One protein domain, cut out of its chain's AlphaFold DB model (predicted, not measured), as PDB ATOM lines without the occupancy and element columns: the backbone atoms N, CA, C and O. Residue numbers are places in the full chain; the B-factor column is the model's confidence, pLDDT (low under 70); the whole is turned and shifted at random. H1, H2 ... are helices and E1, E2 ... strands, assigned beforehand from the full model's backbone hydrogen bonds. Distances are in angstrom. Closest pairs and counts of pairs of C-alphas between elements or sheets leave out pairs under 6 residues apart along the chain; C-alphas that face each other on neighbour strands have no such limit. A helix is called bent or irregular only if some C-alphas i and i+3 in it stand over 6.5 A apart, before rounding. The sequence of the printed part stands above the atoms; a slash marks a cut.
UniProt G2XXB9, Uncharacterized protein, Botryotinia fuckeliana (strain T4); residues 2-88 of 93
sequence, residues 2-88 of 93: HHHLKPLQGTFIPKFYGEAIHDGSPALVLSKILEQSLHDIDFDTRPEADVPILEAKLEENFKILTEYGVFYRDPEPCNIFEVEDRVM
ATOM      1  N   HIS A   2      -0.342 -45.401  58.906       70.12
ATOM      2  CA  HIS A   2      -0.171 -44.256  59.811       70.12
ATOM      3  C   HIS A   2      -1.182 -44.232  60.975       70.12
ATOM      4  O   HIS A   2      -2.370 -44.477  60.784       70.12
ATOM      5  N   HIS A   3      -0.728 -43.869  62.185       75.50
ATOM      6  CA  HIS A   3      -1.564 -43.842  63.400       75.50
ATOM      7  C   HIS A   3      -2.796 -42.930  63.277       75.50
ATOM      8  O   HIS A   3      -3.837 -43.226  63.861       75.50
ATOM      9  N   HIS A   4      -2.698 -41.851  62.495       84.94
ATOM     10  CA  HIS A   4      -3.808 -40.925  62.279       84.94
ATOM     11  C   HIS A   4      -4.953 -41.541  61.459       84.94
ATOM     12  O   HIS A   4      -6.078 -41.094  61.609       84.94
ATOM     13  N   LEU A   5      -4.717 -42.608  60.683       88.19
ATOM     14  CA  LEU A   5      -5.755 -43.295  59.896       88.19
ATOM     15  C   LEU A   5      -6.546 -44.327  60.697       88.19
ATOM     16  O   LEU A   5      -7.517 -44.893  60.201       88.19
ATOM     17  N   LYS A   6      -6.152 -44.591  61.946       90.44
ATOM     18  CA  LYS A   6      -6.823 -45.567  62.811       90.44
ATOM     19  C   LYS A   6      -8.342 -45.336  62.931       90.44
ATOM     20  O   LYS A   6      -9.055 -46.336  62.914       90.44
ATOM     21  N   PRO A   7      -8.862 -44.093  63.012       93.50
ATOM     22  CA  PRO A   7     -10.307 -43.849  63.063       93.50
ATOM     23  C   PRO A   7     -11.059 -44.217  61.778       93.50
ATOM     24  O   PRO A   7     -12.263 -44.436  61.833       93.50
ATOM     25  N   LEU A   8     -10.368 -44.306  60.637       91.94
ATOM     26  CA  LEU A   8     -10.975 -44.621  59.340       91.94
ATOM     27  C   LEU A   8     -11.107 -46.130  59.087       91.94
ATOM     28  O   LEU A   8     -11.867 -46.564  58.217       91.94
ATOM     29  N   GLN A   9     -10.363 -46.937  59.844       91.88
ATOM     30  CA  GLN A   9     -10.277 -48.378  59.655       91.88
ATOM     31  C   GLN A   9     -11.592 -49.101  59.959       91.88
ATOM     32  O   GLN A   9     -12.160 -48.989  61.043       91.88
ATOM     33  N   GLY A  10     -12.022 -49.940  59.019       90.69
ATOM     34  CA  GLY A  10     -13.267 -50.700  59.076       90.69
ATOM     35  C   GLY A  10     -14.483 -49.963  58.520       90.69
ATOM     36  O   GLY A  10     -15.519 -50.606  58.364       90.69
ATOM     37  N   THR A  11     -14.351 -48.671  58.206       91.38
ATOM     38  CA  THR A  11     -15.427 -47.866  57.614       91.38
ATOM     39  C   THR A  11     -15.024 -47.339  56.245       91.38
ATOM     40  O   THR A  11     -15.678 -47.672  55.269       91.38
ATOM     41  N   PHE A  12     -13.935 -46.573  56.156       90.88
ATOM     42  CA  PHE A  12     -13.495 -45.937  54.905       90.88
ATOM     43  C   PHE A  12     -12.317 -46.664  54.258       90.88
ATOM     44  O   PHE A  12     -12.144 -46.594  53.047       90.88
ATOM     45  N   ILE A  13     -11.528 -47.379  55.065       91.69
ATOM     46  CA  ILE A  13     -10.376 -48.184  54.638       91.69
ATOM     47  C   ILE A  13     -10.371 -49.518  55.403       91.69
ATOM     48  O   ILE A  13     -10.958 -49.593  56.489       91.69
ATOM     49  N   PRO A  14      -9.720 -50.583  54.908       92.31
ATOM     50  CA  PRO A  14      -9.612 -51.848  55.634       92.31
ATOM     51  C   PRO A  14      -8.984 -51.709  57.024       92.31
ATOM     52  O   PRO A  14      -8.121 -50.864  57.267       92.31
ATOM     53  N   LYS A  15      -9.372 -52.593  57.949       93.38
ATOM     54  CA  LYS A  15      -8.683 -52.717  59.239       93.38
ATOM     55  C   LYS A  15      -7.294 -53.287  59.024       93.38
ATOM     56  O   LYS A  15      -7.144 -54.296  58.346       93.38
ATOM     57  N   PHE A  16      -6.303 -52.682  59.658       92.06
ATOM     58  CA  PHE A  16      -4.932 -53.165  59.665       92.06
ATOM     59  C   PHE A  16      -4.674 -54.007  60.902       92.06
ATOM     60  O   PHE A  16      -4.720 -53.510  62.027       92.06
ATOM     61  N   TYR A  17      -4.397 -55.289  60.684       93.12
ATOM     62  CA  TYR A  17      -4.075 -56.233  61.747       93.12
ATOM     63  C   TYR A  17      -2.578 -56.307  62.044       93.12
ATOM     64  O   TYR A  17      -2.203 -56.714  63.142       93.12
ATOM     65  N   GLY A  18      -1.729 -55.880  61.110       92.25
ATOM     66  CA  GLY A  18      -0.283 -55.844  61.291       92.25
ATOM     67  C   GLY A  18       0.478 -56.179  60.016       92.25
ATOM     68  O   GLY A  18      -0.090 -56.268  58.930       92.25
ATOM     69  N   GLU A  19       1.780 -56.366  60.171       94.19
ATOM     70  CA  GLU A  19       2.702 -56.716  59.092       94.19
ATOM     71  C   GLU A  19       3.010 -58.215  59.144       94.19
ATOM     72  O   GLU A  19       2.982 -58.836  60.209       94.19
ATOM     73  N   ALA A  20       3.303 -58.800  57.990       95.25
ATOM     74  CA  ALA A  20       3.680 -60.195  57.841       95.25
ATOM     75  C   ALA A  20       4.786 -60.342  56.791       95.25
ATOM     76  O   ALA A  20       5.075 -59.419  56.033       95.25
ATOM     77  N   ILE A  21       5.385 -61.532  56.739       97.19
ATOM     78  CA  ILE A  21       6.198 -61.970  55.607       97.19
ATOM     79  C   ILE A  21       5.424 -63.078  54.901       97.19
ATOM     80  O   ILE A  21       5.088 -64.086  55.524       97.19
ATOM     81  N   HIS A  22       5.146 -62.894  53.616       93.06
ATOM     82  CA  HIS A  22       4.505 -63.892  52.769       93.06
ATOM     83  C   HIS A  22       5.450 -64.232  51.620       93.06
ATOM     84  O   HIS A  22       5.891 -63.341  50.898       93.06
ATOM     85  N   ASP A  23       5.837 -65.505  51.519       95.69
ATOM     86  CA  ASP A  23       6.770 -66.015  50.506       95.69
ATOM     87  C   ASP A  23       8.076 -65.204  50.382       95.69
ATOM     88  O   ASP A  23       8.620 -64.995  49.301       95.69
ATOM     89  N   GLY A  24       8.597 -64.745  51.524       95.75
ATOM     90  CA  GLY A  24       9.841 -63.971  51.607       95.75
ATOM     91  C   GLY A  24       9.691 -62.467  51.359       95.75
ATOM     92  O   GLY A  24      10.672 -61.743  51.511       95.75
ATOM     93  N   SER A  25       8.484 -61.988  51.048       95.69
ATOM     94  CA  SER A  25       8.192 -60.573  50.799       95.69
ATOM     95  C   SER A  25       7.434 -59.925  51.965       95.69
ATOM     96  O   SER A  25       6.606 -60.593  52.594       95.69
ATOM     97  N   PRO A  26       7.671 -58.633  52.263       94.56
ATOM     98  CA  PRO A  26       6.839 -57.872  53.191       94.56
ATOM     99  C   PRO A  26       5.379 -57.842  52.738       94.56
ATOM    100  O   PRO A  26       5.093 -57.654  51.557       94.56
ATOM    101  N   ALA A  27       4.463 -58.009  53.683       92.75
ATOM    102  CA  ALA A  27       3.029 -58.011  53.441       92.75
ATOM    103  C   ALA A  27       2.282 -57.268  54.555       92.75
ATOM    104  O   ALA A  27       2.707 -57.247  55.713       92.75
ATOM    105  N   LEU A  28       1.130 -56.692  54.212       91.25
ATOM    106  CA  LEU A  28       0.191 -56.113  55.170       91.25
ATOM    107  C   LEU A  28      -0.980 -57.074  55.375       91.25
ATOM    108  O   LEU A  28      -1.558 -57.585  54.418       91.25
ATOM    109  N   VAL A  29      -1.358 -57.297  56.631       92.88
ATOM    110  CA  VAL A  29      -2.537 -58.086  56.985       92.88
ATOM    111  C   VAL A  29      -3.706 -57.131  57.175       92.88
ATOM    112  O   VAL A  29      -3.748 -56.362  58.139       92.88
ATOM    113  N   LEU A  30      -4.654 -57.178  56.242       92.12
ATOM    114  CA  LEU A  30      -5.830 -56.313  56.211       92.12
ATOM    115  C   LEU A  30      -7.119 -57.124  56.387       92.12
ATOM    116  O   LEU A  30      -7.169 -58.312  56.062       92.12
ATOM    117  N   SER A  31      -8.180 -56.496  56.893       92.44
ATOM    118  CA  SER A  31      -9.512 -57.100  56.854       92.44
ATOM    119  C   SER A  31      -9.961 -57.290  55.413       92.44
ATOM    120  O   SER A  31      -9.882 -56.358  54.613       92.44
ATOM    121  N   LYS A  32     -10.501 -58.470  55.115       90.31
ATOM    122  CA  LYS A  32     -11.129 -58.744  53.827       90.31
ATOM    123  C   LYS A  32     -12.338 -57.824  53.616       90.31
ATOM    124  O   LYS A  32     -13.168 -57.706  54.515       90.31
ATOM    125  N   ILE A  33     -12.434 -57.238  52.426       89.19
ATOM    126  CA  ILE A  33     -13.660 -56.637  51.892       89.19
ATOM    127  C   ILE A  33     -14.393 -57.759  51.140       89.19
ATOM    128  O   ILE A  33     -13.751 -58.515  50.405       89.19
ATOM    129  N   LEU A  34     -15.678 -57.983  51.421       82.62
ATOM    130  CA  LEU A  34     -16.425 -59.120  50.858       82.62
ATOM    131  C   LEU A  34     -17.086 -58.776  49.519       82.62
ATOM    132  O   LEU A  34     -17.470 -59.678  48.776       82.62
ATOM    133  N   GLU A  35     -17.194 -57.489  49.238       86.56
ATOM    134  CA  GLU A  35     -17.865 -56.893  48.103       86.56
ATOM    135  C   GLU A  35     -16.912 -56.700  46.917       86.56
ATOM    136  O   GLU A  35     -15.708 -56.951  47.002       86.56
ATOM    137  N   GLN A  36     -17.477 -56.308  45.779       83.56
ATOM    138  CA  GLN A  36     -16.743 -56.151  44.527       83.56
ATOM    139  C   GLN A  36     -16.041 -54.795  44.455       83.56
ATOM    140  O   GLN A  36     -16.514 -53.796  45.006       83.56
ATOM    141  N   SER A  37     -14.913 -54.770  43.745       89.31
ATOM    142  CA  SER A  37     -14.297 -53.510  43.343       89.31
ATOM    143  C   SER A  37     -15.168 -52.825  42.286       89.31
ATOM    144  O   SER A  37     -15.893 -53.499  41.553       89.31
ATOM    145  N   LEU A  38     -15.082 -51.500  42.152       88.62
ATOM    146  CA  LEU A  38     -15.777 -50.772  41.088       88.62
ATOM    147  C   LEU A  38     -15.325 -51.234  39.698       88.62
ATOM    148  O   LEU A  38     -16.095 -51.140  38.753       88.62
ATOM    149  N   HIS A  39     -14.105 -51.762  39.573       87.88
ATOM    150  CA  HIS A  39     -13.615 -52.365  38.333       87.88
ATOM    151  C   HIS A  39     -14.430 -53.600  37.905       87.88
ATOM    152  O   HIS A  39     -14.578 -53.852  36.712       87.88
ATOM    153  N   ASP A  40     -14.964 -54.364  38.859       87.62
ATOM    154  CA  ASP A  40     -15.699 -55.604  38.576       87.62
ATOM    155  C   ASP A  40     -17.209 -55.377  38.387       87.62
ATOM    156  O   ASP A  40     -17.943 -56.320  38.082       87.62
ATOM    157  N   ILE A  41     -17.679 -54.139  38.568       86.75
ATOM    158  CA  ILE A  41     -19.080 -53.761  38.384       86.75
ATOM    159  C   ILE A  41     -19.351 -53.486  36.905       86.75
ATOM    160  O   ILE A  41     -18.693 -52.668  36.266       86.75
ATOM    161  N   ASP A  42     -20.395 -54.123  36.378       88.44
ATOM    162  CA  ASP A  42     -20.931 -53.815  35.056       88.44
ATOM    163  C   ASP A  42     -21.818 -52.560  35.117       88.44
ATOM    164  O   ASP A  42     -23.012 -52.622  35.439       88.44
ATOM    165  N   PHE A  43     -21.218 -51.408  34.811       86.19
ATOM    166  CA  PHE A  43     -21.908 -50.118  34.798       86.19
ATOM    167  C   PHE A  43     -23.014 -50.020  33.739       86.19
ATOM    168  O   PHE A  43     -23.937 -49.235  33.944       86.19
ATOM    169  N   ASP A  44     -22.993 -50.831  32.674       88.06
ATOM    170  CA  ASP A  44     -24.058 -50.820  31.659       88.06
ATOM    171  C   ASP A  44     -25.369 -51.405  32.208       88.06
ATOM    172  O   ASP A  44     -26.459 -51.089  31.727       88.06
ATOM    173  N   THR A  45     -25.280 -52.248  33.241       89.12
ATOM    174  CA  THR A  45     -26.449 -52.839  33.914       89.12
ATOM    175  C   THR A  45     -26.919 -52.044  35.131       89.12
ATOM    176  O   THR A  45     -27.969 -52.353  35.703       89.12
ATOM    177  N   ARG A  46     -26.166 -51.012  35.534       86.56
ATOM    178  CA  ARG A  46     -26.471 -50.200  36.713       86.56
ATOM    179  C   ARG A  46     -27.636 -49.245  36.419       86.56
ATOM    180  O   ARG A  46     -27.616 -48.553  35.401       86.56
ATOM    181  N   PRO A  47     -28.644 -49.142  37.303       91.69
ATOM    182  CA  PRO A  47     -29.681 -48.125  37.173       91.69
ATOM    183  C   PRO A  47     -29.083 -46.712  37.140       91.69
ATOM    184  O   PRO A  47     -28.295 -46.352  38.011       91.69
ATOM    185  N   GLU A  48     -29.510 -45.873  36.193       89.81
ATOM    186  CA  GLU A  48     -29.045 -44.474  36.096       89.81
ATOM    187  C   GLU A  48     -29.280 -43.687  37.399       89.81
ATOM    188  O   GLU A  48     -28.485 -42.825  37.768       89.81
ATOM    189  N   ALA A  49     -30.344 -44.023  38.135       89.50
ATOM    190  CA  ALA A  49     -30.663 -43.427  39.431       89.50
ATOM    191  C   ALA A  49     -29.613 -43.717  40.525       89.50
ATOM    192  O   ALA A  49     -29.539 -42.968  41.500       89.50
ATOM    193  N   ASP A  50     -28.792 -44.758  40.361       89.88
ATOM    194  CA  ASP A  50     -27.767 -45.154  41.330       89.88
ATOM    195  C   ASP A  50     -26.423 -44.454  41.090       89.88
ATOM    196  O   ASP A  50     -25.545 -44.513  41.954       89.88
ATOM    197  N   VAL A  51     -26.244 -43.789  39.943       88.94
ATOM    198  CA  VAL A  51     -25.002 -43.068  39.617       88.94
ATOM    199  C   VAL A  51     -24.782 -41.878  40.561       88.94
ATOM    200  O   VAL A  51     -23.735 -41.850  41.208       88.94
ATOM    201  N   PRO A  52     -25.755 -40.966  40.777       92.56
ATOM    202  CA  PRO A  52     -25.577 -39.863  41.726       92.56
ATOM    203  C   PRO A  52     -25.361 -40.338  43.169       92.56
ATOM    204  O   PRO A  52     -24.718 -39.661  43.968       92.56
ATOM    205  N   ILE A  53     -25.900 -41.512  43.519       92.56
ATOM    206  CA  ILE A  53     -25.710 -42.121  44.840       92.56
ATOM    207  C   ILE A  53     -24.255 -42.571  45.002       92.56
ATOM    208  O   ILE A  53     -23.650 -42.314  46.042       92.56
ATOM    209  N   LEU A  54     -23.682 -43.221  43.985       90.94
ATOM    210  CA  LEU A  54     -22.276 -43.618  43.994       90.94
ATOM    211  C   LEU A  54     -21.345 -42.403  44.060       90.94
ATOM    212  O   LEU A  54     -20.412 -42.400  44.861       90.94
ATOM    213  N   GLU A  55     -21.618 -41.370  43.262       91.00
ATOM    214  CA  GLU A  55     -20.850 -40.118  43.270       91.00
ATOM    215  C   GLU A  55     -20.833 -39.486  44.666       91.00
ATOM    216  O   GLU A  55     -19.761 -39.179  45.187       91.00
ATOM    217  N   ALA A  56     -21.990 -39.397  45.330       92.56
ATOM    218  CA  ALA A  56     -22.076 -38.862  46.687       92.56
ATOM    219  C   ALA A  56     -21.251 -39.675  47.704       92.56
ATOM    220  O   ALA A  56     -20.558 -39.091  48.540       92.56
ATOM    221  N   LYS A  57     -21.274 -41.017  47.618       92.25
ATOM    222  CA  LYS A  57     -20.452 -41.890  48.481       92.25
ATOM    223  C   LYS A  57     -18.953 -41.653  48.260       92.25
ATOM    224  O   LYS A  57     -18.186 -41.619  49.224       92.25
ATOM    225  N   LEU A  58     -18.529 -41.511  47.000       91.25
ATOM    226  CA  LEU A  58     -17.136 -41.242  46.633       91.25
ATOM    227  C   LEU A  58     -16.676 -39.882  47.165       91.25
ATOM    228  O   LEU A  58     -15.626 -39.797  47.802       91.25
ATOM    229  N   GLU A  59     -17.472 -38.833  46.955       91.25
ATOM    230  CA  GLU A  59     -17.173 -37.484  47.441       91.25
ATOM    231  C   GLU A  59     -17.033 -37.438  48.966       91.25
ATOM    232  O   GLU A  59     -16.073 -36.860  49.484       91.25
ATOM    233  N   GLU A  60     -17.956 -38.073  49.694       91.44
ATOM    234  CA  GLU A  60     -17.892 -38.157  51.153       91.44
ATOM    235  C   GLU A  60     -16.617 -38.871  51.617       91.44
ATOM    236  O   GLU A  60     -15.903 -38.363  52.488       91.44
ATOM    237  N   ASN A  61     -16.291 -40.015  51.008       90.75
ATOM    238  CA  ASN A  61     -15.105 -40.780  51.371       90.75
ATOM    239  C   ASN A  61     -13.817 -39.977  51.112       90.75
ATOM    240  O   ASN A  61     -12.993 -39.831  52.019       90.75
ATOM    241  N   PHE A  62     -13.666 -39.368  49.930       89.12
ATOM    242  CA  PHE A  62     -12.485 -38.561  49.605       89.12
ATOM    243  C   PHE A  62     -12.338 -37.334  50.497       89.12
ATOM    244  O   PHE A  62     -11.219 -36.985  50.892       89.12
ATOM    245  N   LYS A  63     -13.452 -36.693  50.857       90.88
ATOM    246  CA  LYS A  63     -13.441 -35.584  51.809       90.88
ATOM    247  C   LYS A  63     -12.898 -36.039  53.162       90.88
ATOM    248  O   LYS A  63     -11.998 -35.397  53.698       90.88
ATOM    249  N   ILE A  64     -13.394 -37.159  53.681       91.44
ATOM    250  CA  ILE A  64     -12.953 -37.711  54.965       91.44
ATOM    251  C   ILE A  64     -11.477 -38.113  54.907       91.44
ATOM    252  O   ILE A  64     -10.711 -37.757  55.795       91.44
ATOM    253  N   LEU A  65     -11.030 -38.784  53.846       88.31
ATOM    254  CA  LEU A  65      -9.611 -39.105  53.662       88.31
ATOM    255  C   LEU A  65      -8.733 -37.847  53.678       88.31
ATOM    256  O   LEU A  65      -7.719 -37.810  54.382       88.31
ATOM    257  N   THR A  66      -9.174 -36.790  52.994       89.31
ATOM    258  CA  THR A  66      -8.475 -35.498  52.955       89.31
ATOM    259  C   THR A  66      -8.403 -34.845  54.337       89.31
ATOM    260  O   THR A  66      -7.348 -34.336  54.716       89.31
ATOM    261  N   GLU A  67      -9.480 -34.892  55.130       91.25
ATOM    262  CA  GLU A  67      -9.504 -34.385  56.514       91.25
ATOM    263  C   GLU A  67      -8.477 -35.088  57.416       91.25
ATOM    264  O   GLU A  67      -7.929 -34.478  58.336       91.25
ATOM    265  N   TYR A  68      -8.166 -36.349  57.119       89.12
ATOM    266  CA  TYR A  68      -7.152 -37.141  57.813       89.12
ATOM    267  C   TYR A  68      -5.769 -37.091  57.145       89.12
ATOM    268  O   TYR A  68      -4.866 -37.819  57.557       89.12
ATOM    269  N   GLY A  69      -5.568 -36.206  56.165       85.06
ATOM    270  CA  GLY A  69      -4.274 -35.955  55.528       85.06
ATOM    271  C   GLY A  69      -3.910 -36.918  54.398       85.06
ATOM    272  O   GLY A  69      -2.770 -36.886  53.932       85.06
ATOM    273  N   VAL A  70      -4.849 -37.751  53.940       83.38
ATOM    274  CA  VAL A  70      -4.669 -38.616  52.769       83.38
ATOM    275  C   VAL A  70      -5.144 -37.871  51.534       83.38
ATOM    276  O   VAL A  70      -6.335 -37.633  51.348       83.38
ATOM    277  N   PHE A  71      -4.198 -37.520  50.669       78.19
ATOM    278  CA  PHE A  71      -4.500 -37.016  49.337       78.19
ATOM    279  C   PHE A  71      -4.441 -38.186  48.378       78.19
ATOM    280  O   PHE A  71      -3.355 -38.600  47.984       78.19
ATOM    281  N   TYR A  72      -5.603 -38.717  48.027       69.31
ATOM    282  CA  TYR A  72      -5.677 -39.825  47.095       69.31
ATOM    283  C   TYR A  72      -5.359 -39.324  45.684       69.31
ATOM    284  O   TYR A  72      -6.110 -38.529  45.117       69.31
ATOM    285  N   ARG A  73      -4.182 -39.691  45.167       65.31
ATOM    286  CA  ARG A  73      -3.644 -39.146  43.907       65.31
ATOM    287  C   ARG A  73      -4.014 -39.967  42.682       65.31
ATOM    288  O   ARG A  73      -3.903 -39.434  41.582       65.31
ATOM    289  N   ASP A  74      -4.459 -41.203  42.884       66.56
ATOM    290  CA  ASP A  74      -4.758 -42.133  41.802       66.56
ATOM    291  C   ASP A  74      -6.051 -42.924  42.070       66.56
ATOM    292  O   ASP A  74      -6.024 -44.023  42.629       66.56
ATOM    293  N   PRO A  75      -7.228 -42.351  41.748       67.25
ATOM    294  CA  PRO A  75      -8.504 -43.025  41.914       67.25
ATOM    295  C   PRO A  75      -8.760 -44.074  40.836       67.25
ATOM    296  O   PRO A  75      -9.661 -43.933  40.010       67.25
ATOM    297  N   GLU A  76      -7.989 -45.158  40.875       82.06
ATOM    298  CA  GLU A  76      -8.253 -46.329  40.050       82.06
ATOM    299  C   GLU A  76      -9.475 -47.116  40.574       82.06
ATOM    300  O   GLU A  76      -9.562 -47.408  41.773       82.06
ATOM    301  N   PRO A  77     -10.425 -47.519  39.704       79.62
ATOM    302  CA  PRO A  77     -11.619 -48.271  40.109       79.62
ATOM    303  C   PRO A  77     -11.343 -49.611  40.807       79.62
ATOM    304  O   PRO A  77     -12.182 -50.090  41.566       79.62
ATOM    305  N   CYS A  78     -10.184 -50.229  40.569       84.00
ATOM    306  CA  CYS A  78      -9.783 -51.486  41.212       84.00
ATOM    307  C   CYS A  78      -9.479 -51.318  42.713       84.00
ATOM    308  O   CYS A  78      -9.593 -52.277  43.477       84.00
ATOM    309  N   ASN A  79      -9.159 -50.096  43.140       87.88
ATOM    310  CA  ASN A  79      -8.849 -49.761  44.524       87.88
ATOM    311  C   ASN A  79     -10.078 -49.300  45.313       87.88
ATOM    312  O   ASN A  79      -9.988 -49.035  46.508       87.88
ATOM    313  N   ILE A  80     -11.245 -49.200  44.680       90.69
ATOM    314  CA  ILE A  80     -12.464 -48.722  45.328       90.69
ATOM    315  C   ILE A  80     -13.466 -49.861  45.367       90.69
ATOM    316  O   ILE A  80     -13.770 -50.464  44.346       90.69
ATOM    317  N   PHE A  81     -14.005 -50.135  46.544       92.38
ATOM    318  CA  PHE A  81     -14.999 -51.176  46.766       92.38
ATOM    319  C   PHE A  81     -16.316 -50.537  47.180       92.38
ATOM    320  O   PHE A  81     -16.343 -49.741  48.120       92.38
ATOM    321  N   GLU A  82     -17.413 -50.891  46.513       90.19
ATOM    322  CA  GLU A  82     -18.748 -50.488  46.959       90.19
ATOM    323  C   GLU A  82     -19.243 -51.478  48.019       90.19
ATOM    324  O   GLU A  82     -19.439 -52.657  47.741       90.19
ATOM    325  N   VAL A  83     -19.419 -50.996  49.252       87.38
ATOM    326  CA  VAL A  83     -19.774 -51.807  50.424       87.38
ATOM    327  C   VAL A  83     -21.087 -51.290  50.993       87.38
ATOM    328  O   VAL A  83     -21.097 -50.323  51.750       87.38
ATOM    329  N   GLU A  84     -22.196 -51.934  50.625       83.69
ATOM    330  CA  GLU A  84     -23.554 -51.547  51.031       83.69
ATOM    331  C   GLU A  84     -23.837 -50.042  50.799       83.69
ATOM    332  O   GLU A  84     -23.953 -49.572  49.663       83.69
ATOM    333  N   ASP A  85     -23.954 -49.264  51.876       85.19
ATOM    334  CA  ASP A  85     -24.268 -47.838  51.886       85.19
ATOM    335  C   ASP A  85     -23.037 -46.927  51.763       85.19
ATOM    336  O   ASP A  85     -23.186 -45.711  51.676       85.19
ATOM    337  N   ARG A  86     -21.832 -47.497  51.683       87.19
ATOM    338  CA  ARG A  86     -20.564 -46.762  51.635       87.19
ATOM    339  C   ARG A  86     -19.635 -47.274  50.540       87.19
ATOM    340  O   ARG A  86     -19.917 -48.243  49.839       87.19
ATOM    341  N   VAL A  87     -18.497 -46.606  50.405       91.38
ATOM    342  CA  VAL A  87     -17.351 -47.096  49.636       91.38
ATOM    343  C   VAL A  87     -16.158 -47.254  50.563       91.38
ATOM    344  O   VAL A  87     -16.014 -46.504  51.532       91.38
ATOM    345  N   MET A  88     -15.308 -48.231  50.275       92.19
ATOM    346  CA  MET A  88     -14.036 -48.434  50.953       92.19
ATOM    347  C   MET A  88     -12.902 -48.285  49.951       92.19
ATOM    348  O   MET A  88     -12.972 -48.837  48.857       92.19
TER     349      MET A  88
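This is residues 2 to 88 of the 93 residues of an uncharacterized protein of Botryotinia fuckeliana (strain T4) (UniProt G2XXB9). A two-stranded hairpin, E1 and E2, makes one end; nearer the middle the long helix H2 packs on a smaller hairpin, E3 and E4, and residues 44 to 50 stick out. The 87 printed residues run H1, E1, E2, H2, E3, E4, class mixed, with two antiparallel sheets. The whole is only just loose, close to compact: radius of gyration of the C-alphas 14.6 A, spans 45 by 31 by 22 A.

Look first at E1, residues 16 to 22, and E2, residues 25 to 30: N 20 and O 27 are within hydrogen-bond range at 2.8 A. Both are apart from E3, residues 80 to 83, and E4, residues 86 to 88, where N 81 and O 88 are within range at 2.8 A. The closest C-alphas of H2, residues 48 to 67, and E4 are Lys 57 and Arg 86, 5.8 A. H1, residues 3 to 8, is only just apart from H2, closest 8.0 A. O i to N i+4 pairs within range are 14 of 16 in H2 and 0 of 2 in H1, which has 2 of 3 O i to N i+3 pairs.

Find H1 at C-alpha 3 (-1.564, -43.842, 63.400); it is irregular, C-alphas 4 and 7 being 7.2 A apart. E1 spans 15.9 A, E2 15.6 A and H2 30.0 A; H2 is only just irregular, C-alphas 49 and 52 being 6.6 A apart. E4 ends at C-alpha 88 (-14.036, -48.434, 50.953).

The farthest C-alphas, Gly 24 and Ala 49, are 47.0 A apart. The printed part has no cut; links E2 to H2 and H2 to E3 are long. Residues 72 to 75 have pLDDT under 70.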